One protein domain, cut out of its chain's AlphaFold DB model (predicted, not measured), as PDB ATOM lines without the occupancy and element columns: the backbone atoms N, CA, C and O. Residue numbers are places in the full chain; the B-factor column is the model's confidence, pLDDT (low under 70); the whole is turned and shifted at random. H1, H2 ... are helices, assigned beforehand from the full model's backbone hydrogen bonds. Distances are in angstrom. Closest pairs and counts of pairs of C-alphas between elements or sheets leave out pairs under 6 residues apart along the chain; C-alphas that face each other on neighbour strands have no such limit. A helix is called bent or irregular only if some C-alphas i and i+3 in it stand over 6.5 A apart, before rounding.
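What this domain is: This is residues 163 to 321 of the 713 residues of an uncharacterized protein of Lamprigera yunnana (UniProt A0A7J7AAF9). This is a long rod of helices side by side: H3 and H4 make the middle, H1 and H5 pack along one side of that pair, and H2b packs along the other. H2, the longest helix, is bent, and its first arm H2a carries the rod's length on toward Gly 189. The 159 printed residues hold five named helices, H1 to H5 in order, and no named strand; the class is all helix. The whole is compact, with a radius of gyration of the C-alphas of 17.2 A and spans of 60 by 27 by 22 A.

How they stand to each other: Start with H1, residues 163 to 181, in a bundle, helices running alongside each other, of H1, H2a, H2b, H3, H4 and H5. H1 touches H3, residues 234 to 256, the same way at a shallow tilt of 20 degrees; the closest C-alphas, Ile 176 and His 256, are 5.4 A apart. H1 also touches H5, residues 297 to 319, closest at the C-alphas of Val 170 and Ile 306, 5.6 A. H2b, residues 213 to 225, and H3 form a hairpin, with the C-alphas of Gln 218 and Ala 244 closest at 5.8 A. H4, residues 268 to 289, makes hairpins with H3 and H5; the closest C-alphas are Leu 248 and Thr 278, 7.2 A, and Ser 282 and Leu 303, 5.7 A. H2a, residues 189 to 210, only just touches H4, with 3 pairs of C-alphas within 8 A. Every O i to N i+4 pair is within hydrogen-bond range in H1, H2a, H4 and H5; H2b has 7 of 9 and H3 18 of 19.

Where its parts are: Find C-alpha 163 at (33.259, 72.848, 130.605), where H1 begins its 27.6 A. H2, residues 189 to 225, is one helix by its hydrogen bonds but bent: C-alphas 210 and 213 are 6.8 A apart, and H2a, 31.2 A, stands at 32 degrees to H2b, 19.3 A. H3 spans 32.6 A, H4 30.9 A and H5 33.3 A, ending at C-alpha 319, (6.245, 70.051, 114.915).

The domain as a whole: Look at the C-alphas of Gly 189 and Glu 231, the two farthest apart, at 60.2 A. The printed part has no cut, and the link from H3 to H4 is long. Residues 228 to 234, 265 to 267, 291 to 296 and 321 have pLDDT under 70.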
ATOM      1  N   LEU A 163      33.167  73.638 131.841       91.12
ATOM      2  CA  LEU A 163      33.259  72.848 130.605       91.12
ATOM      3  C   LEU A 163      32.452  71.538 130.692       91.12
ATOM      4  O   LEU A 163      31.705  71.204 129.776       91.12
ATOM      5  N   ASN A 164      32.528  70.843 131.832       94.56
ATOM      6  CA  ASN A 164      31.766  69.619 132.109       94.56
ATOM      7  C   ASN A 164      30.241  69.870 132.107       94.56
ATOM      8  O   ASN A 164      29.481  69.061 131.574       94.56
ATOM      9  N   PHE A 165      29.779  71.009 132.643       95.38
ATOM     10  CA  PHE A 165      28.368  71.407 132.561       95.38
ATOM     11  C   PHE A 165      27.934  71.781 131.136       95.38
ATOM     12  O   PHE A 165      26.825  71.419 130.745       95.38
ATOM     13  N   LEU A 166      28.788  72.442 130.346       94.75
ATOM     14  CA  LEU A 166      28.509  72.733 128.934       94.75
ATOM     15  C   LEU A 166      28.365  71.436 128.120       94.75
ATOM     16  O   LEU A 166      27.334  71.220 127.489       94.75
ATOM     17  N   GLN A 167      29.335  70.522 128.218       95.62
ATOM     18  CA  GLN A 167      29.299  69.214 127.549       95.62
ATOM     19  C   GLN A 167      28.051  68.406 127.936       95.62
ATOM     20  O   GLN A 167      27.324  67.931 127.067       95.62
ATOM     21  N   LYS A 168      27.718  68.331 129.232       97.06
ATOM     22  CA  LYS A 168      26.481  67.676 129.696       97.06
ATOM     23  C   LYS A 168      25.207  68.369 129.216       97.06
ATOM     24  O   LYS A 168      24.185  67.700 129.082       97.06
ATOM     25  N   THR A 169      25.251  69.673 128.944       96.88
ATOM     26  CA  THR A 169      24.128  70.402 128.339       96.88
ATOM     27  C   THR A 169      23.947  69.981 126.880       96.88
ATOM     28  O   THR A 169      22.832  69.634 126.512       96.88
ATOM     29  N   VAL A 170      25.026  69.873 126.090       96.50
ATOM     30  CA  VAL A 170      24.992  69.313 124.720       96.50
ATOM     31  C   VAL A 170      24.402  67.896 124.708       96.50
ATOM     32  O   VAL A 170      23.476  67.626 123.944       96.50
ATOM     33  N   SER A 171      24.866  67.002 125.590       96.62
ATOM     34  CA  SER A 171      24.330  65.634 125.688       96.62
ATOM     35  C   SER A 171      22.855  65.605 126.109       96.62
ATOM     36  O   SER A 171      22.075  64.816 125.581       96.62
ATOM     37  N   CYS A 172      22.447  66.473 127.043       96.69
ATOM     38  CA  CYS A 172      21.058  66.547 127.498       96.69
ATOM     39  C   CYS A 172      20.122  67.150 126.437       96.69
ATOM     40  O   CYS A 172      18.962  66.749 126.358       96.69
ATOM     41  N   LEU A 173      20.615  68.081 125.612       95.56
ATOM     42  CA  LEU A 173      19.902  68.594 124.443       95.56
ATOM     43  C   LEU A 173      19.687  67.474 123.419       95.56
ATOM     44  O   LEU A 173      18.559  67.265 122.986       95.56
ATOM     45  N   GLU A 174      20.712  66.684 123.089       94.94
ATOM     46  CA  GLU A 174      20.541  65.567 122.149       94.94
ATOM     47  C   GLU A 174      19.572  64.497 122.688       94.94
ATOM     48  O   GLU A 174      18.715  64.017 121.952       94.94
ATOM     49  N   ALA A 175      19.606  64.199 123.991       94.50
ATOM     50  CA  ALA A 175      18.638  63.299 124.623       94.50
ATOM     51  C   ALA A 175      17.187  63.837 124.563       94.50
ATOM     52  O   ALA A 175      16.248  63.072 124.329       94.50
ATOM     53  N   ILE A 176      16.991  65.158 124.683       92.81
ATOM     54  CA  ILE A 176      15.697  65.823 124.434       92.81
ATOM     55  C   ILE A 176      15.298  65.710 122.957       92.81
ATOM     56  O   ILE A 176      14.158  65.356 122.668       92.81
ATOM     57  N   ARG A 177      16.225  65.964 122.025       92.12
ATOM     58  CA  ARG A 177      16.000  65.869 120.574       92.12
ATOM     59  C   ARG A 177      15.562  64.464 120.166       92.12
ATOM     60  O   ARG A 177      14.612  64.337 119.403       92.12
ATOM     61  N   ILE A 178      16.205  63.428 120.705       91.12
ATOM     62  CA  ILE A 178      15.804  62.025 120.539       91.12
ATOM     63  C   ILE A 178      14.413  61.799 121.145       91.12
ATOM     64  O   ILE A 178      13.518  61.354 120.435       91.12
ATOM     65  N   SER A 179      14.193  62.187 122.405       89.31
ATOM     66  CA  SER A 179      12.910  61.993 123.104       89.31
ATOM     67  C   SER A 179      11.711  62.698 122.458       89.31
ATOM     68  O   SER A 179      10.583  62.276 122.683       89.31
ATOM     69  N   LEU A 180      11.928  63.755 121.666       87.12
ATOM     70  CA  LEU A 180      10.881  64.410 120.869       87.12
ATOM     71  C   LEU A 180      10.615  63.701 119.526       87.12
ATOM     72  O   LEU A 180       9.529  63.845 118.973       87.12
ATOM     73  N   ASN A 181      11.572  62.933 118.996       86.19
ATOM     74  CA  ASN A 181      11.358  62.095 117.809       86.19
ATOM     75  C   ASN A 181      10.667  60.773 118.177       86.19
ATOM     76  O   ASN A 181       9.853  60.258 117.408       86.19
ATOM     77  N   THR A 182      10.983  60.218 119.351       83.81
ATOM     78  CA  THR A 182      10.282  59.060 119.909       83.81
ATOM     79  C   THR A 182       8.839  59.461 120.207       83.81
ATOM     80  O   THR A 182       8.586  60.248 121.118       83.81
ATOM     81  N   LYS A 183       7.878  58.941 119.434       70.50
ATOM     82  CA  LYS A 183       6.452  59.261 119.610       70.50
ATOM     83  C   LYS A 183       6.024  58.953 121.047       70.50
ATOM     84  O   LYS A 183       5.973  57.792 121.442       70.50
ATOM     85  N   VAL A 184       5.701  59.995 121.815       81.62
ATOM     86  CA  VAL A 184       5.159  59.849 123.171       81.62
ATOM     87  C   VAL A 184       3.856  59.058 123.095       81.62
ATOM     88  O   VAL A 184       2.997  59.349 122.258       81.62
ATOM     89  N   ALA A 185       3.736  58.043 123.954       83.06
ATOM     90  CA  ALA A 185       2.595  57.141 123.974       83.06
ATOM     91  C   ALA A 185       1.289  57.933 124.116       83.06
ATOM     92  O   ALA A 185       1.177  58.791 124.996       83.06
ATOM     93  N   ILE A 186       0.308  57.639 123.261       84.38
ATOM     94  CA  ILE A 186      -1.022  58.255 123.314       84.38
ATOM     95  C   ILE A 186      -1.631  57.988 124.708       84.38
ATOM     96  O   ILE A 186      -1.381  56.919 125.270       84.38
ATOM     97  N   PRO A 187      -2.360  58.942 125.319       88.00
ATOM     98  CA  PRO A 187      -3.007  58.705 126.603       88.00
ATOM     99  C   PRO A 187      -4.039  57.580 126.542       88.00
ATOM    100  O   PRO A 187      -4.849  57.527 125.617       88.00
ATOM    101  N   ASP A 188      -4.012  56.713 127.550       90.56
ATOM    102  CA  ASP A 188      -4.943  55.595 127.697       90.56
ATOM    103  C   ASP A 188      -6.299  56.092 128.236       90.56
ATOM    104  O   ASP A 188      -6.574  56.115 129.440       90.56
ATOM    105  N   GLY A 189      -7.105  56.620 127.313       92.12
ATOM    106  CA  GLY A 189      -8.417  57.206 127.579       92.12
ATOM    107  C   GLY A 189      -8.398  58.544 128.330       92.12
ATOM    108  O   GLY A 189      -7.359  59.098 128.703       92.12
ATOM    109  N   ASP A 190      -9.601  59.073 128.571       91.75
ATOM    110  CA  ASP A 190      -9.817  60.403 129.158       91.75
ATOM    111  C   ASP A 190      -9.195  60.554 130.560       91.75
ATOM    112  O   ASP A 190      -8.742  61.640 130.929       91.75
ATOM    113  N   GLN A 191      -9.127  59.469 131.343       92.88
ATOM    114  CA  GLN A 191      -8.545  59.493 132.690       92.88
ATOM    115  C   GLN A 191      -7.020  59.669 132.667       92.88
ATOM    116  O   GLN A 191      -6.488  60.454 133.454       92.88
ATOM    117  N   ASP A 192      -6.303  58.990 131.763       92.38
ATOM    118  CA  ASP A 192      -4.868  59.224 131.583       92.38
ATOM    119  C   ASP A 192      -4.610  60.599 130.958       92.38
ATOM    120  O   ASP A 192      -3.701  61.312 131.384       92.38
ATOM    121  N   TRP A 193      -5.446  61.024 130.005       90.94
ATOM    122  CA  TRP A 193      -5.340  62.357 129.414       90.94
ATOM    123  C   TRP A 193      -5.438  63.459 130.479       90.94
ATOM    124  O   TRP A 193      -4.551  64.312 130.570       90.94
ATOM    125  N   GLU A 194      -6.449  63.410 131.350       91.38
ATOM    126  CA  GLU A 194      -6.630  64.390 132.426       91.38
ATOM    127  C   GLU A 194      -5.525  64.288 133.493       91.38
ATOM    128  O   GLU A 194      -4.982  65.310 133.926       91.38
ATOM    129  N   ARG A 195      -5.100  63.067 133.851       94.00
ATOM    130  CA  ARG A 195      -3.949  62.818 134.739       94.00
ATOM    131  C   ARG A 195      -2.680  63.490 134.217       94.00
ATOM    132  O   ARG A 195      -2.037  64.241 134.955       94.00
ATOM    133  N   ARG A 196      -2.329  63.270 132.946       92.06
ATOM    134  CA  ARG A 196      -1.172  63.913 132.305       92.06
ATOM    135  C   ARG A 196      -1.371  65.423 132.180       92.06
ATOM    136  O   ARG A 196      -0.423  66.170 132.396       92.06
ATOM    137  N   ARG A 197      -2.589  65.916 131.919       91.50
ATOM    138  CA  ARG A 197      -2.879  67.363 131.888       91.50
ATOM    139  C   ARG A 197      -2.551  68.030 133.224       91.50
ATOM    140  O   ARG A 197      -1.879  69.064 133.234       91.50
ATOM    141  N   VAL A 198      -2.969  67.433 134.340       92.12
ATOM    142  CA  VAL A 198      -2.644  67.917 135.692       92.12
ATOM    143  C   VAL A 198      -1.136  67.854 135.954       92.12
ATOM    144  O   VAL A 198      -0.558  68.849 136.398       92.12
ATOM    145  N   GLN A 199      -0.475  66.746 135.604       91.81
ATOM    146  CA  GLN A 199       0.981  66.600 135.746       91.81
ATOM    147  C   GLN A 199       1.769  67.630 134.920       91.81
ATOM    148  O   GLN A 199       2.742  68.185 135.424       91.81
ATOM    149  N   ASN A 200       1.337  67.954 133.697       91.75
ATOM    150  CA  ASN A 200       1.979  68.965 132.848       91.75
ATOM    151  C   ASN A 200       1.827  70.380 133.429       91.75
ATOM    152  O   ASN A 200       2.780  71.159 133.422       91.75
ATOM    153  N   MET A 201       0.651  70.718 133.977       90.94
ATOM    154  CA  MET A 201       0.437  71.999 134.669       90.94
ATOM    155  C   MET A 201       1.300  72.110 135.932       90.94
ATOM    156  O   MET A 201       1.916  73.153 136.175       90.94
ATOM    157  N   GLU A 202       1.388  71.037 136.724       93.75
ATOM    158  CA  GLU A 202       2.269  71.006 137.889       93.75
ATOM    159  C   GLU A 202       3.743  71.114 137.477       93.75
ATOM    160  O   GLU A 202       4.477  71.927 138.047       93.75
ATOM    161  N   PHE A 203       4.181  70.357 136.468       94.50
ATOM    162  CA  PHE A 203       5.540  70.432 135.946       94.50
ATOM    163  C   PHE A 203       5.877  71.845 135.463       94.50
ATOM    164  O   PHE A 203       6.897  72.387 135.877       94.50
ATOM    165  N   ALA A 204       5.015  72.485 134.669       93.06
ATOM    166  CA  ALA A 204       5.234  73.851 134.193       93.06
ATOM    167  C   ALA A 204       5.361  74.862 135.352       93.06
ATOM    168  O   ALA A 204       6.185  75.778 135.287       93.06
ATOM    169  N   SER A 205       4.599  74.673 136.436       94.31
ATOM    170  CA  SER A 205       4.682  75.475 137.666       94.31
ATOM    171  C   SER A 205       5.989  75.232 138.439       94.31
ATOM    172  O   SER A 205       6.691  76.184 138.800       94.31
ATOM    173  N   ARG A 206       6.376  73.962 138.632       95.44
ATOM    174  CA  ARG A 206       7.642  73.557 139.271       95.44
ATOM    175  C   ARG A 206       8.858  74.036 138.465       95.44
ATOM    176  O   ARG A 206       9.782  74.599 139.047       95.44
ATOM    177  N   LEU A 207       8.837  73.888 137.137       95.12
ATOM    178  CA  LEU A 207       9.884  74.337 136.211       95.12
ATOM    179  C   LEU A 207      10.069  75.861 136.276       95.12
ATOM    180  O   LEU A 207      11.198  76.350 136.379       95.12
ATOM    181  N   GLN A 208       8.958  76.608 136.288       94.88
ATOM    182  CA  GLN A 208       8.968  78.064 136.410       94.88
ATOM    183  C   GLN A 208       9.586  78.532 137.735       94.88
ATOM    184  O   GLN A 208      10.411  79.449 137.738       94.88
ATOM    185  N   ARG A 209       9.181  77.912 138.851       95.56
ATOM    186  CA  ARG A 209       9.586  78.302 140.208       95.56
ATOM    187  C   ARG A 209      11.027  77.913 140.532       95.56
ATOM    188  O   ARG A 209      11.757  78.726 141.089       95.56
ATOM    189  N   ASN A 210      11.419  76.684 140.203       96.12
ATOM    190  CA  ASN A 210      12.674  76.101 140.680       96.12
ATOM    191  C   ASN A 210      13.867  76.437 139.778       96.12
ATOM    192  O   ASN A 210      14.985  76.531 140.278       96.12
ATOM    193  N   TYR A 211      13.639  76.625 138.471       96.69
ATOM    194  CA  TYR A 211      14.719  76.826 137.500       96.69
ATOM    195  C   TYR A 211      14.593  78.149 136.745       96.69
ATOM    196  O   TYR A 211      15.507  78.960 136.833       96.69
ATOM    197  N   LEU A 212      13.477  78.420 136.054       95.38
ATOM    198  CA  LEU A 212      13.380  79.606 135.182       95.38
ATOM    199  C   LEU A 212      13.524  80.932 135.944       95.38
ATOM    200  O   LEU A 212      14.237  81.817 135.484       95.38
ATOM    201  N   TYR A 213      12.904  81.068 137.122       96.06
ATOM    202  CA  TYR A 213      13.067  82.266 137.958       96.06
ATOM    203  C   TYR A 213      14.525  82.478 138.400       96.06
ATOM    204  O   TYR A 213      15.055  83.587 138.315       96.06
ATOM    205  N   GLN A 214      15.192  81.406 138.836       96.06
ATOM    206  CA  GLN A 214      16.576  81.456 139.305       96.06
ATOM    207  C   GLN A 214      17.561  81.717 138.152       96.06
ATOM    208  O   GLN A 214      18.469  82.533 138.303       96.06
ATOM    209  N   LEU A 215      17.333  81.098 136.990       96.38
ATOM    210  CA  LEU A 215      18.118  81.278 135.769       96.38
ATOM    211  C   LEU A 215      17.965  82.692 135.197       96.38
ATOM    212  O   LEU A 215      18.966  83.347 134.918       96.38
ATOM    213  N   GLY A 216      16.735  83.205 135.091       96.12
ATOM    214  CA  GLY A 216      16.479  84.580 134.653       96.12
ATOM    215  C   GLY A 216      17.136  85.614 135.574       96.12
ATOM    216  O   GLY A 216      17.730  86.581 135.096       96.12
ATOM    217  N   ARG A 217      17.131  85.369 136.893       95.94
ATOM    218  CA  ARG A 217      17.888  86.178 137.859       95.94
ATOM    219  C   ARG A 217      19.401  86.101 137.618       95.94
ATOM    220  O   ARG A 217      20.046  87.143 137.593       95.94
ATOM    221  N   GLN A 218      19.969  84.904 137.453       95.12
ATOM    222  CA  GLN A 218      21.406  84.720 137.201       95.12
ATOM    223  C   GLN A 218      21.842  85.411 135.901       95.12
ATOM    224  O   GLN A 218      22.850  86.108 135.890       95.12
ATOM    225  N   ILE A 219      21.046  85.309 134.833       94.88
ATOM    226  CA  ILE A 219      21.274  86.025 133.570       94.88
ATOM    227  C   ILE A 219      21.247  87.545 133.794       94.88
ATOM    228  O   ILE A 219      22.152  88.239 133.339       94.88
ATOM    229  N   ALA A 220      20.284  88.075 134.554       93.25
ATOM    230  CA  ALA A 220      20.220  89.501 134.891       93.25
ATOM    231  C   ALA A 220      21.343  89.980 135.843       93.25
ATOM    232  O   ALA A 220      21.603  91.181 135.940       93.25
ATOM    233  N   GLU A 221      22.014  89.072 136.559       91.69
ATOM    234  CA  GLU A 221      23.253  89.355 137.295       91.69
ATOM    235  C   GLU A 221      24.467  89.347 136.344       91.69
ATOM    236  O   GLU A 221      25.252  90.295 136.360       91.69
ATOM    237  N   LEU A 222      24.570  88.369 135.434       90.81
ATOM    238  CA  LEU A 222      25.619  88.290 134.404       90.81
ATOM    239  C   LEU A 222      25.602  89.480 133.424       90.81
ATOM    240  O   LEU A 222      26.653  90.040 133.124       90.81
ATOM    241  N   GLN A 223      24.417  89.948 133.016       89.94
ATOM    242  CA  GLN A 223      24.230  91.132 132.159       89.94
ATOM    243  C   GLN A 223      24.703  92.459 132.782       89.94
ATOM    244  O   GLN A 223      24.732  93.481 132.090       89.94
ATOM    245  N   LYS A 224      25.034  92.481 134.080       87.19
ATOM    246  CA  LYS A 224      25.666  93.639 134.733       87.19
ATOM    247  C   LYS A 224      27.180  93.592 134.564       87.19
ATOM    248  O   LYS A 224      27.770  94.617 134.248       87.19
ATOM    249  N   PHE A 225      27.782  92.408 134.694       81.50
ATOM    250  CA  PHE A 225      29.223  92.223 134.514       81.50
ATOM    251  C   PHE A 225      29.676  92.539 133.082       81.50
ATOM    252  O   PHE A 225      30.709  93.170 132.920       81.50
ATOM    253  N   THR A 226      28.871  92.246 132.053       76.81
ATOM    254  CA  THR A 226      29.149  92.673 130.663       76.81
ATOM    255  C   THR A 226      28.943  94.176 130.397       76.81
ATOM    256  O   THR A 226      29.028  94.605 129.252       76.81
ATOM    257  N   LYS A 227      28.609  94.986 131.414       75.62
ATOM    258  CA  LYS A 227      28.422  96.451 131.313       75.62
ATOM    259  C   LYS A 227      29.351  97.250 132.238       75.62
ATOM    260  O   LYS A 227      29.287  98.475 132.256       75.62
ATOM    261  N   SER A 228      30.186  96.572 133.017       64.81
ATOM    262  CA  SER A 228      31.159  97.143 133.956       64.81
ATOM    263  C   SER A 228      32.544  96.590 133.633       64.81
ATOM    264  O   SER A 228      32.608  95.416 133.283       64.81
ATOM    265  N   SER A 229      33.634  97.361 133.793       55.94
ATOM    266  CA  SER A 229      34.985  96.839 133.493       55.94
ATOM    267  C   SER A 229      35.238  95.495 134.191       55.94
ATOM    268  O   SER A 229      35.019  95.353 135.400       55.94
ATOM    269  N   VAL A 230      35.663  94.510 133.398       61.12
ATOM    270  CA  VAL A 230      35.685  93.082 133.750       61.12
ATOM    271  C   VAL A 230      36.747  92.766 134.809       61.12
ATOM    272  O   VAL A 230      36.541  91.909 135.669       61.12
ATOM    273  N   GLU A 231      37.846  93.523 134.807       55.81
ATOM    274  CA  GLU A 231      39.114  93.261 135.510       55.81
ATOM    275  C   GLU A 231      38.968  92.934 137.008       55.81
ATOM    276  O   GLU A 231      39.727  92.136 137.558       55.81
ATOM    277  N   ARG A 232      37.974  93.518 137.690       49.72
ATOM    278  CA  ARG A 232      37.747  93.333 139.138       49.72
ATOM    279  C   ARG A 232      36.729  92.242 139.501       49.72
ATOM    280  O   ARG A 232      36.480  92.024 140.687       49.72
ATOM    281  N   ALA A 233      36.144  91.535 138.529       57.06
ATOM    282  CA  ALA A 233      35.009  90.626 138.749       57.06
ATOM    283  C   ALA A 233      35.321  89.116 138.649       57.06
ATOM    284  O   ALA A 233      34.489  88.296 139.039       57.06
ATOM    285  N   ASN A 234      36.496  88.708 138.163       66.44
ATOM    286  CA  ASN A 234      36.713  87.350 137.629       66.44
ATOM    287  C   ASN A 234      36.388  86.168 138.574       66.44
ATOM    288  O   ASN A 234      35.974  85.107 138.101       66.44
ATOM    289  N   LYS A 235      36.486  86.325 139.905       70.31
ATOM    290  CA  LYS A 235      36.104  85.276 140.881       70.31
ATOM    291  C   LYS A 235      34.591  85.182 141.131       70.31
ATOM    292  O   LYS A 235      34.072  84.077 141.296       70.31
ATOM    293  N   SER A 236      33.863  86.301 141.149       79.12
ATOM    294  CA  SER A 236      32.396  86.299 141.280       79.12
ATOM    295  C   SER A 236      31.715  85.957 139.952       79.12
ATOM    296  O   SER A 236      30.741  85.203 139.953       79.12
ATOM    297  N   LEU A 237      32.280  86.418 138.834       84.19
ATOM    298  CA  LEU A 237      31.828  86.127 137.474       84.19
ATOM    299  C   LEU A 237      31.830  84.622 137.172       84.19
ATOM    300  O   LEU A 237      30.777  84.062 136.871       84.19
ATOM    301  N   ASN A 238      32.971  83.944 137.345       83.25
ATOM    302  CA  ASN A 238      33.088  82.498 137.116       83.25
ATOM    303  C   ASN A 238      32.118  81.683 137.989       83.25
ATOM    304  O   ASN A 238      31.501  80.727 137.517       83.25
ATOM    305  N   LYS A 239      31.914  82.087 139.250       88.44
ATOM    306  CA  LYS A 239      30.923  81.459 140.140       88.44
ATOM    307  C   LYS A 239      29.485  81.693 139.661       88.44
ATOM    308  O   LYS A 239      28.651  80.799 139.795       88.44
ATOM    309  N   CYS A 240      29.182  82.865 139.104       90.88
ATOM    310  CA  CYS A 240      27.865  83.182 138.554       90.88
ATOM    311  C   CYS A 240      27.583  82.381 137.265       90.88
ATOM    312  O   CYS A 240      26.541  81.734 137.184       90.88
ATOM    313  N   LEU A 241      28.543  82.320 136.329       91.75
ATOM    314  CA  LEU A 241      28.477  81.496 135.110       91.75
ATOM    315  C   LEU A 241      28.277  80.010 135.434       91.75
ATOM    316  O   LEU A 241      27.360  79.379 134.909       91.75
ATOM    317  N   LEU A 242      29.093  79.458 136.339       93.12
ATOM    318  CA  LEU A 242      29.006  78.057 136.757       93.12
ATOM    319  C   LEU A 242      27.639  77.738 137.378       93.12
ATOM    320  O   LEU A 242      27.026  76.736 137.017       93.12
ATOM    321  N   ASN A 243      27.122  78.614 138.247       95.31
ATOM    322  CA  ASN A 243      25.784  78.460 138.817       95.31
ATOM    323  C   ASN A 243      24.677  78.550 137.748       95.31
ATOM    324  O   ASN A 243      23.723  77.781 137.809       95.31
ATOM    325  N   ALA A 244      24.792  79.463 136.776       96.75
ATOM    326  CA  ALA A 244      23.809  79.638 135.705       96.75
ATOM    327  C   ALA A 244      23.743  78.410 134.785       96.75
ATOM    328  O   ALA A 244      22.664  77.860 134.566       96.75
ATOM    329  N   HIS A 245      24.894  77.914 134.315       96.25
ATOM    330  CA  HIS A 245      24.953  76.698 133.500       96.25
ATOM    331  C   HIS A 245      24.546  75.442 134.289       96.25
ATOM    332  O   HIS A 245      23.905  74.557 133.725       96.25
ATOM    333  N   GLN A 246      24.813  75.374 135.600       96.69
ATOM    334  CA  GLN A 246      24.294  74.300 136.453       96.69
ATOM    335  C   GLN A 246      22.758  74.346 136.569       96.69
ATOM    336  O   GLN A 246      22.107  73.312 136.409       96.69
ATOM    337  N   THR A 247      22.160  75.518 136.818       97.62
ATOM    338  CA  THR A 247      20.694  75.679 136.869       97.62
ATOM    339  C   THR A 247      20.052  75.387 135.508       97.62
ATOM    340  O   THR A 247      18.997  74.753 135.460       97.62
ATOM    341  N   LEU A 248      20.703  75.764 134.402       97.56
ATOM    342  CA  LEU A 248      20.249  75.451 133.046       97.56
ATOM    343  C   LEU A 248      20.274  73.941 132.753       97.56
ATOM    344  O   LEU A 248      19.271  73.391 132.298       97.56
ATOM    345  N   LEU A 249      21.377  73.254 133.064       97.56
ATOM    346  CA  LEU A 249      21.480  71.801 132.904       97.56
ATOM    347  C   LEU A 249      20.395  71.075 133.710       97.56
ATOM    348  O   LEU A 249      19.772  70.141 133.210       97.56
ATOM    349  N   GLN A 250      20.121  71.522 134.938       97.38
ATOM    350  CA  GLN A 250      19.044  70.964 135.757       97.38
ATOM    351  C   GLN A 250      17.651  71.215 135.154       97.38
ATOM    352  O   GLN A 250      16.800  70.328 135.229       97.38
ATOM    353  N   ALA A 251      17.419  72.371 134.518       96.94
ATOM    354  CA  ALA A 251      16.175  72.657 133.802       96.94
ATOM    355  C   ALA A 251      15.965  71.682 132.631       96.94
ATOM    356  O   ALA A 251      14.894  71.084 132.520       96.94
ATOM    357  N   PHE A 252      16.994  71.453 131.807       96.50
ATOM    358  CA  PHE A 252      16.932  70.476 130.715       96.50
ATOM    359  C   PHE A 252      16.798  69.033 131.221       96.50
ATOM    360  O   PHE A 252      15.992  68.279 130.686       96.50
ATOM    361  N   GLN A 253      17.488  68.645 132.297       96.38
ATOM    362  CA  GLN A 253      17.334  67.311 132.895       96.38
ATOM    363  C   GLN A 253      15.930  67.076 133.470       96.38
ATOM    364  O   GLN A 253      15.404  65.966 133.371       96.38
ATOM    365  N   ALA A 254      15.308  68.103 134.059       95.56
ATOM    366  CA  ALA A 254      13.916  68.045 134.497       95.56
ATOM    367  C   ALA A 254      12.955  67.944 133.300       95.56
ATOM    368  O   ALA A 254      12.009  67.163 133.346       95.56
ATOM    369  N   TYR A 255      13.229  68.684 132.220       93.12
ATOM    370  CA  TYR A 255      12.456  68.645 130.979       93.12
ATOM    371  C   TYR A 255      12.515  67.270 130.302       93.12
ATOM    372  O   TYR A 255      11.478  66.675 130.025       93.12
ATOM    373  N   HIS A 256      13.718  66.727 130.106       93.56
ATOM    374  CA  HIS A 256      13.955  65.416 129.499       93.56
ATOM    375  C   HIS A 256      13.158  64.304 130.198       93.56
ATOM    376  O   HIS A 256      12.480  63.519 129.545       93.56
ATOM    377  N   LYS A 257      13.150  64.302 131.539       93.75
ATOM    378  CA  LYS A 257      12.385  63.346 132.358       93.75
ATOM    379  C   LYS A 257      10.862  63.492 132.250       93.75
ATOM    380  O   LYS A 257      10.151  62.583 132.665       93.75
ATOM    381  N   HIS A 258      10.358  64.616 131.743       91.88
ATOM    382  CA  HIS A 258       8.926  64.888 131.636       91.88
ATOM    383  C   HIS A 258       8.345  64.576 130.247       91.88
ATOM    384  O   HIS A 258       7.170  64.224 130.165       91.88
ATOM    385  N   ILE A 259       9.147  64.630 129.172       90.44
ATOM    386  CA  ILE A 259       8.688  64.342 127.795       90.44
ATOM    387  C   ILE A 259       7.890  63.020 127.693       90.44
ATOM    388  O   ILE A 259       6.793  63.066 127.131       90.44
ATOM    389  N   PRO A 260       8.326  61.875 128.270       88.94
ATOM    390  CA  PRO A 260       7.630  60.593 128.088       88.94
ATOM    391  C   PRO A 260       6.220  60.520 128.692       88.94
ATOM    392  O   PRO A 260       5.400  59.740 128.221       88.94
ATOM    393  N   ILE A 261       5.923  61.328 129.717       89.06
ATOM    394  CA  ILE A 261       4.618  61.356 130.410       89.06
ATOM    395  C   ILE A 261       3.725  62.513 129.937       89.06
ATOM    396  O   ILE A 261       2.743  62.865 130.589       89.06
ATOM    397  N   SER A 262       4.091  63.151 128.827       86.50
ATOM    398  CA  SER A 262       3.536  64.441 128.428       86.50
ATOM    399  C   SER A 262       2.307  64.362 127.511       86.50
ATOM    400  O   SER A 262       1.906  63.291 127.055       86.50
ATOM    401  N   LEU A 263       1.711  65.531 127.232       81.75
ATOM    402  CA  LEU A 263       0.690  65.734 126.188       81.75
ATOM    403  C   LEU A 263       1.207  66.595 125.013       81.75
ATOM    404  O   LEU A 263       0.400  67.123 124.251       81.75
ATOM    405  N   GLY A 264       2.525  66.821 124.916       70.38
ATOM    406  CA  GLY A 264       3.169  67.713 123.937       70.38
ATOM    407  C   GLY A 264       2.830  69.202 124.097       70.38
ATOM    408  O   GLY A 264       3.651  69.997 124.557       70.38
ATOM    409  N   ASN A 265       1.595  69.573 123.760       68.88
ATOM    410  CA  ASN A 265       1.146  70.935 123.447       68.88
ATOM    411  C   ASN A 265       1.473  71.997 124.515       68.88
ATOM    412  O   ASN A 265       1.804  73.127 124.177       68.88
ATOM    413  N   THR A 266       1.363  71.668 125.805       61.91
ATOM    414  CA  THR A 266       1.446  72.649 126.914       61.91
ATOM    415  C   THR A 266       2.868  72.973 127.377       61.91
ATOM    416  O   THR A 266       3.055  73.798 128.273       61.91
ATOM    417  N   ILE A 267       3.877  72.309 126.812       67.00
ATOM    418  CA  ILE A 267       5.223  72.252 127.398       67.00
ATOM    419  C   ILE A 267       6.250  72.929 126.474       67.00
ATOM    420  O   ILE A 267       7.218  73.520 126.960       67.00
ATOM    421  N   VAL A 268       5.955  72.979 125.168       81.62
ATOM    422  CA  VAL A 268       6.665  73.769 124.144       81.62
ATOM    423  C   VAL A 268       6.847  75.228 124.583       81.62
ATOM    424  O   VAL A 268       7.947  75.766 124.478       81.62
ATOM    425  N   ASP A 269       5.821  75.849 125.177       85.38
ATOM    426  CA  ASP A 269       5.890  77.220 125.708       85.38
ATOM    427  C   ASP A 269       6.984  77.398 126.768       85.38
ATOM    428  O   ASP A 269       7.690  78.408 126.791       85.38
ATOM    429  N   LYS A 270       7.153  76.419 127.665       89.00
ATOM    430  CA  LYS A 270       8.198  76.476 128.696       89.00
ATOM    431  C   LYS A 270       9.563  76.093 128.142       89.00
ATOM    432  O   LYS A 270      10.543  76.720 128.536       89.00
ATOM    433  N   LEU A 271       9.628  75.155 127.196       90.25
ATOM    434  CA  LEU A 271      10.854  74.830 126.465       90.25
ATOM    435  C   LEU A 271      11.407  76.058 125.736       90.25
ATOM    436  O   LEU A 271      12.587  76.367 125.867       90.25
ATOM    437  N   LYS A 272      10.539  76.812 125.055       91.56
ATOM    438  CA  LYS A 272      10.876  78.063 124.367       91.56
ATOM    439  C   LYS A 272      11.504  79.092 125.310       91.56
ATOM    440  O   LYS A 272      12.501  79.702 124.941       91.56
ATOM    441  N   ILE A 273      11.002  79.230 126.542       92.56
ATOM    442  CA  ILE A 273      11.599  80.119 127.556       92.56
ATOM    443  C   ILE A 273      12.961  79.585 128.047       92.56
ATOM    444  O   ILE A 273      13.903  80.367 128.178       92.56
ATOM    445  N   VAL A 274      13.114  78.268 128.272       94.56
ATOM    446  CA  VAL A 274      14.426  77.664 128.610       94.56
ATOM    447  C   VAL A 274      15.442  77.920 127.489       94.56
ATOM    448  O   VAL A 274      16.574  78.312 127.762       94.56
ATOM    449  N   ILE A 275      15.045  77.747 126.227       94.56
ATOM    450  CA  ILE A 275      15.900  77.936 125.046       94.56
ATOM    451  C   ILE A 275      16.255  79.416 124.852       94.56
ATOM    452  O   ILE A 275      17.421  79.738 124.655       94.56
ATOM    453  N   GLN A 276      15.309  80.339 125.030       94.44
ATOM    454  CA  GLN A 276      15.604  81.777 125.037       94.44
ATOM    455  C   GLN A 276      16.643  82.137 126.110       94.44
ATOM    456  O   GLN A 276      17.610  82.833 125.815       94.44
ATOM    457  N   HIS A 277      16.513  81.607 127.331       94.88
ATOM    458  CA  HIS A 277      17.524  81.783 128.378       94.88
ATOM    459  C   HIS A 277      18.858  81.083 128.063       94.88
ATOM    460  O   HIS A 277      19.907  81.614 128.417       94.88
ATOM    461  N   THR A 278      18.843  79.940 127.370       95.94
ATOM    462  CA  THR A 278      20.052  79.241 126.890       95.94
ATOM    463  C   THR A 278      20.840  80.119 125.933       95.94
ATOM    464  O   THR A 278      22.046  80.294 126.108       95.94
ATOM    465  N   ASN A 279      20.157  80.708 124.953       94.81
ATOM    466  CA  ASN A 279      20.791  81.503 123.913       94.81
ATOM    467  C   ASN A 279      21.281  82.838 124.499       94.81
ATOM    468  O   ASN A 279      22.444  83.181 124.314       94.81
ATOM    469  N   THR A 280      20.481  83.510 125.346       94.88
ATOM    470  CA  THR A 280      20.945  84.695 126.096       94.88
ATOM    471  C   THR A 280      22.172  84.394 126.965       94.88
ATOM    472  O   THR A 280      23.111  85.186 126.986       94.88
ATOM    473  N   LEU A 281      22.198  83.264 127.684       95.19
ATOM    474  CA  LEU A 281      23.344  82.884 128.516       95.19
ATOM    475  C   LEU A 281      24.584  82.566 127.665       95.19
ATOM    476  O   LEU A 281      25.688  82.963 128.033       95.19
ATOM    477  N   SER A 282      24.401  81.901 126.523       94.38
ATOM    478  CA  SER A 282      25.493  81.524 125.620       94.38
ATOM    479  C   SER A 282      26.097  82.743 124.919       94.38
ATOM    480  O   SER A 282      27.317  82.856 124.866       94.38
ATOM    481  N   GLU A 283      25.281  83.710 124.488       92.56
ATOM    482  CA  GLU A 283      25.757  85.010 123.996       92.56
ATOM    483  C   GLU A 283      26.576  85.774 125.041       92.56
ATOM    484  O   GLU A 283      27.621  86.333 124.716       92.56
ATOM    485  N   ILE A 284      26.095  85.832 126.288       91.31
ATOM    486  CA  ILE A 284      26.806  86.508 127.381       91.31
ATOM    487  C   ILE A 284      28.141  85.810 127.648       91.31
ATOM    488  O   ILE A 284      29.150  86.480 127.832       91.31
ATOM    489  N   HIS A 285      28.164  84.477 127.636       90.94
ATOM    490  CA  HIS A 285      29.385  83.707 127.846       90.94
ATOM    491  C   HIS A 285      30.375  83.886 126.679       90.94
ATOM    492  O   HIS A 285      31.545  84.143 126.946       90.94
ATOM    493  N   LYS A 286      29.927  83.872 125.411       89.75
ATOM    494  CA  LYS A 286      30.782  84.217 124.257       89.75
ATOM    495  C   LYS A 286      31.406  85.609 124.423       89.75
ATOM    496  O   LYS A 286      32.624  85.701 124.474       89.75
ATOM    497  N   LYS A 287      30.593  86.639 124.695       87.75
ATOM    498  CA  LYS A 287      31.045  88.032 124.918       87.75
ATOM    499  C   LYS A 287      32.034  88.203 126.084       87.75
ATOM    500  O   LYS A 287      32.730  89.208 126.134       87.75
ATOM    501  N   LEU A 288      32.096  87.257 127.023       84.56
ATOM    502  CA  LEU A 288      33.091  87.229 128.104       84.56
ATOM    503  C   LEU A 288      34.368  86.458 127.715       84.56
ATOM    504  O   LEU A 288      35.437  86.766 128.227       84.56
ATOM    505  N   LEU A 289      34.276  85.500 126.787       82.56
ATOM    506  CA  LEU A 289      35.411  84.812 126.150       82.56
ATOM    507  C   LEU A 289      36.020  85.612 124.981       82.56
ATOM    508  O   LEU A 289      37.032  85.205 124.419       82.56
ATOM    509  N   ASP A 290      35.390  86.712 124.572       72.38
ATOM    510  CA  ASP A 290      35.910  87.667 123.582       72.38
ATOM    511  C   ASP A 290      36.754  88.788 124.231       72.38
ATOM    512  O   ASP A 290      37.259  89.652 123.526       72.38
ATOM    513  N   VAL A 291      36.898  88.780 125.567       64.75
ATOM    514  CA  VAL A 291      37.718  89.734 126.348       64.75
ATOM    515  C   VAL A 291      38.990  89.077 126.911       64.75
ATOM    516  O   VAL A 291      40.011  89.744 127.051       64.75
ATOM    517  N   ASP A 292      38.957  87.774 127.210       60.22
ATOM    518  CA  ASP A 292      40.156  86.978 127.512       60.22
ATOM    519  C   ASP A 292      40.754  86.474 126.170       60.22
ATOM    520  O   ASP A 292      40.351  85.418 125.683       60.22
ATOM    521  N   ASP A 293      41.732  87.188 125.586       53.94
ATOM    522  CA  ASP A 293      42.384  86.884 124.278       53.94
ATOM    523  C   ASP A 293      43.022  85.475 124.151       53.94
ATOM    524  O   ASP A 293      43.444  85.051 123.073       53.94
ATOM    525  N   ASN A 294      43.083  84.707 125.241       54.38
ATOM    526  CA  ASN A 294      43.667  83.366 125.306       54.38
ATOM    527  C   ASN A 294      42.805  82.282 124.625       54.38
ATOM    528  O   ASN A 294      42.287  81.393 125.293       54.38
ATOM    529  N   GLY A 295      42.703  82.317 123.291       53.16
ATOM    530  CA  GLY A 295      42.679  81.134 122.406       53.16
ATOM    531  C   GLY A 295      41.642  80.018 122.632       53.16
ATOM    532  O   GLY A 295      41.779  78.944 122.048       53.16
ATOM    533  N   ASP A 296      40.618  80.218 123.462       66.44
ATOM    534  CA  ASP A 296      39.776  79.142 124.009       66.44
ATOM    535  C   ASP A 296      38.642  78.703 123.056       66.44
ATOM    536  O   ASP A 296      37.461  78.646 123.418       66.44
ATOM    537  N   CYS A 297      39.004  78.412 121.798       73.06
ATOM    538  CA  CYS A 297      38.097  78.027 120.710       73.06
ATOM    539  C   CYS A 297      37.090  76.960 121.152       73.06
ATOM    540  O   CYS A 297      35.885  77.178 121.061       73.06
ATOM    541  N   LYS A 298      37.571  75.898 121.807       82.88
ATOM    542  CA  LYS A 298      36.768  74.772 122.309       82.88
ATOM    543  C   LYS A 298      35.598  75.205 123.202       82.88
ATOM    544  O   LYS A 298      34.561  74.545 123.195       82.88
ATOM    545  N   LYS A 299      35.718  76.297 123.972       86.50
ATOM    546  CA  LYS A 299      34.588  76.849 124.746       86.50
ATOM    547  C   LYS A 299      33.578  77.555 123.834       86.50
ATOM    548  O   LYS A 299      32.377  77.363 124.020       86.50
ATOM    549  N   LYS A 300      34.041  78.329 122.846       88.12
ATOM    550  CA  LYS A 300      33.189  79.021 121.858       88.12
ATOM    551  C   LYS A 300      32.444  78.017 120.965       88.12
ATOM    552  O   LYS A 300      31.228  78.139 120.842       88.12
ATOM    553  N   ASP A 301      33.122  76.973 120.485       90.44
ATOM    554  CA  ASP A 301      32.560  75.887 119.664       90.44
ATOM    555  C   ASP A 301      31.432  75.133 120.392       90.44
ATOM    556  O   ASP A 301      30.378  74.839 119.829       90.44
ATOM    557  N   ILE A 302      31.615  74.844 121.687       92.69
ATOM    558  CA  ILE A 302      30.585  74.175 122.495       92.69
ATOM    559  C   ILE A 302      29.383  75.106 122.736       92.69
ATOM    560  O   ILE A 302      28.248  74.631 122.763       92.69
ATOM    561  N   LEU A 303      29.591  76.420 122.878       93.50
ATOM    562  CA  LEU A 303      28.500  77.401 122.991       93.50
ATOM    563  C   LEU A 303      27.745  77.595 121.663       93.50
ATOM    564  O   LEU A 303      26.528  77.784 121.687       93.50
ATOM    565  N   GLU A 304      28.436  77.498 120.523       93.69
ATOM    566  CA  GLU A 304      27.839  77.397 119.181       93.69
ATOM    567  C   GLU A 304      26.889  76.194 119.124       93.69
ATOM    568  O   GLU A 304      25.679  76.345 118.980       93.69
ATOM    569  N   ASN A 305      27.427  75.006 119.404       94.44
ATOM    570  CA  ASN A 305      26.735  73.720 119.358       94.44
ATOM    571  C   ASN A 305      25.523  73.658 120.317       94.44
ATOM    572  O   ASN A 305      24.461  73.149 119.959       94.44
ATOM    573  N   ILE A 306      25.627  74.247 121.518       95.12
ATOM    574  CA  ILE A 306      24.489  74.425 122.441       95.12
ATOM    575  C   ILE A 306      23.373  75.268 121.803       95.12
ATOM    576  O   ILE A 306      22.200  74.932 121.965       95.12
ATOM    577  N   THR A 307      23.723  76.338 121.087       94.81
ATOM    578  CA  THR A 307      22.771  77.278 120.468       94.81
ATOM    579  C   THR A 307      22.137  76.688 119.200       94.81
ATOM    580  O   THR A 307      20.931  76.808 118.994       94.81
ATOM    581  N   GLU A 308      22.908  75.966 118.383       94.75
ATOM    582  CA  GLU A 308      22.400  75.222 117.223       94.75
ATOM    583  C   GLU A 308      21.443  74.101 117.649       94.75
ATOM    584  O   GLU A 308      20.328  73.987 117.132       94.75
ATOM    585  N   LYS A 309      21.840  73.285 118.639       94.31
ATOM    586  CA  LYS A 309      20.984  72.211 119.160       94.31
ATOM    587  C   LYS A 309      19.738  72.753 119.850       94.31
ATOM    588  O   LYS A 309      18.676  72.155 119.684       94.31
ATOM    589  N   SER A 310      19.826  73.856 120.599       94.00
ATOM    590  CA  SER A 310      18.643  74.461 121.221       94.00
ATOM    591  C   SER A 310      17.639  74.928 120.160       94.00
ATOM    592  O   SER A 310      16.449  74.642 120.283       94.00
ATOM    593  N   GLN A 311      18.110  75.548 119.074       92.12
ATOM    594  CA  GLN A 311      17.264  75.998 117.969       92.12
ATOM    595  C   GLN A 311      16.619  74.822 117.212       92.12
ATOM    596  O   GLN A 311      15.399  74.796 117.050       92.12
ATOM    597  N   ALA A 312      17.393  73.791 116.859       91.94
ATOM    598  CA  ALA A 312      16.874  72.591 116.189       91.94
ATOM    599  C   ALA A 312      15.867  71.794 117.051       91.94
ATOM    600  O   ALA A 312      15.004  71.083 116.530       91.94
ATOM    601  N   ILE A 313      15.961  71.898 118.382       90.81
ATOM    602  CA  ILE A 313      14.973  71.355 119.325       90.81
ATOM    603  C   ILE A 313      13.715  72.224 119.374       90.81
ATOM    604  O   ILE A 313      12.619  71.676 119.465       90.81
ATOM    605  N   LEU A 314      13.842  73.553 119.300       89.06
ATOM    606  CA  LEU A 314      12.695  74.461 119.276       89.06
ATOM    607  C   LEU A 314      11.832  74.246 118.026       89.06
ATOM    608  O   LEU A 314      10.610  74.205 118.140       89.06
ATOM    609  N   GLU A 315      12.458  74.061 116.864       88.12
ATOM    610  CA  GLU A 315      11.782  73.767 115.593       88.12
ATOM    611  C   GLU A 315      10.993  72.453 115.678       88.12
ATOM    612  O   GLU A 315       9.768  72.455 115.529       88.12
ATOM    613  N   LYS A 316      11.652  71.355 116.070       86.25
ATOM    614  CA  LYS A 316      10.996  70.058 116.312       86.25
ATOM    615  C   LYS A 316       9.910  70.115 117.387       86.25
ATOM    616  O   LYS A 316       8.909  69.415 117.288       86.25
ATOM    617  N   ALA A 317      10.062  70.956 118.408       83.69
ATOM    618  CA  ALA A 317       9.034  71.139 119.427       83.69
ATOM    619  C   ALA A 317       7.786  71.876 118.901       83.69
ATOM    620  O   ALA A 317       6.716  71.701 119.478       83.69
ATOM    621  N   MET A 318       7.882  72.651 117.813       82.44
ATOM    622  CA  MET A 318       6.700  73.192 117.125       82.44
ATOM    623  C   MET A 318       6.028  72.148 116.221       82.44
ATOM    624  O   MET A 318       4.804  72.136 116.133       82.44
ATOM    625  N   GLU A 319       6.792  71.229 115.618       79.69
ATOM    626  CA  GLU A 319       6.245  70.051 114.915       79.69
ATOM    627  C   GLU A 319       5.535  69.078 115.876       79.69
ATOM    628  O   GLU A 319       4.579  68.408 115.499       79.69
ATOM    629  N   PHE A 320       5.959  69.036 117.144       73.12
ATOM    630  CA  PHE A 320       5.402  68.189 118.212       73.12
ATOM    631  C   PHE A 320       4.001  68.620 118.708       73.12
ATOM    632  O   PHE A 320       3.520  68.140 119.739       73.12
ATOM    633  N   VAL A 321       3.341  69.557 118.019       60.62
ATOM    634  CA  VAL A 321       2.049  70.120 118.422       60.62
ATOM    635  C   VAL A 321       0.882  69.342 117.810       60.62
ATOM    636  O   VAL A 321       0.707  69.280 116.600       60.62
TER     637      VAL A 321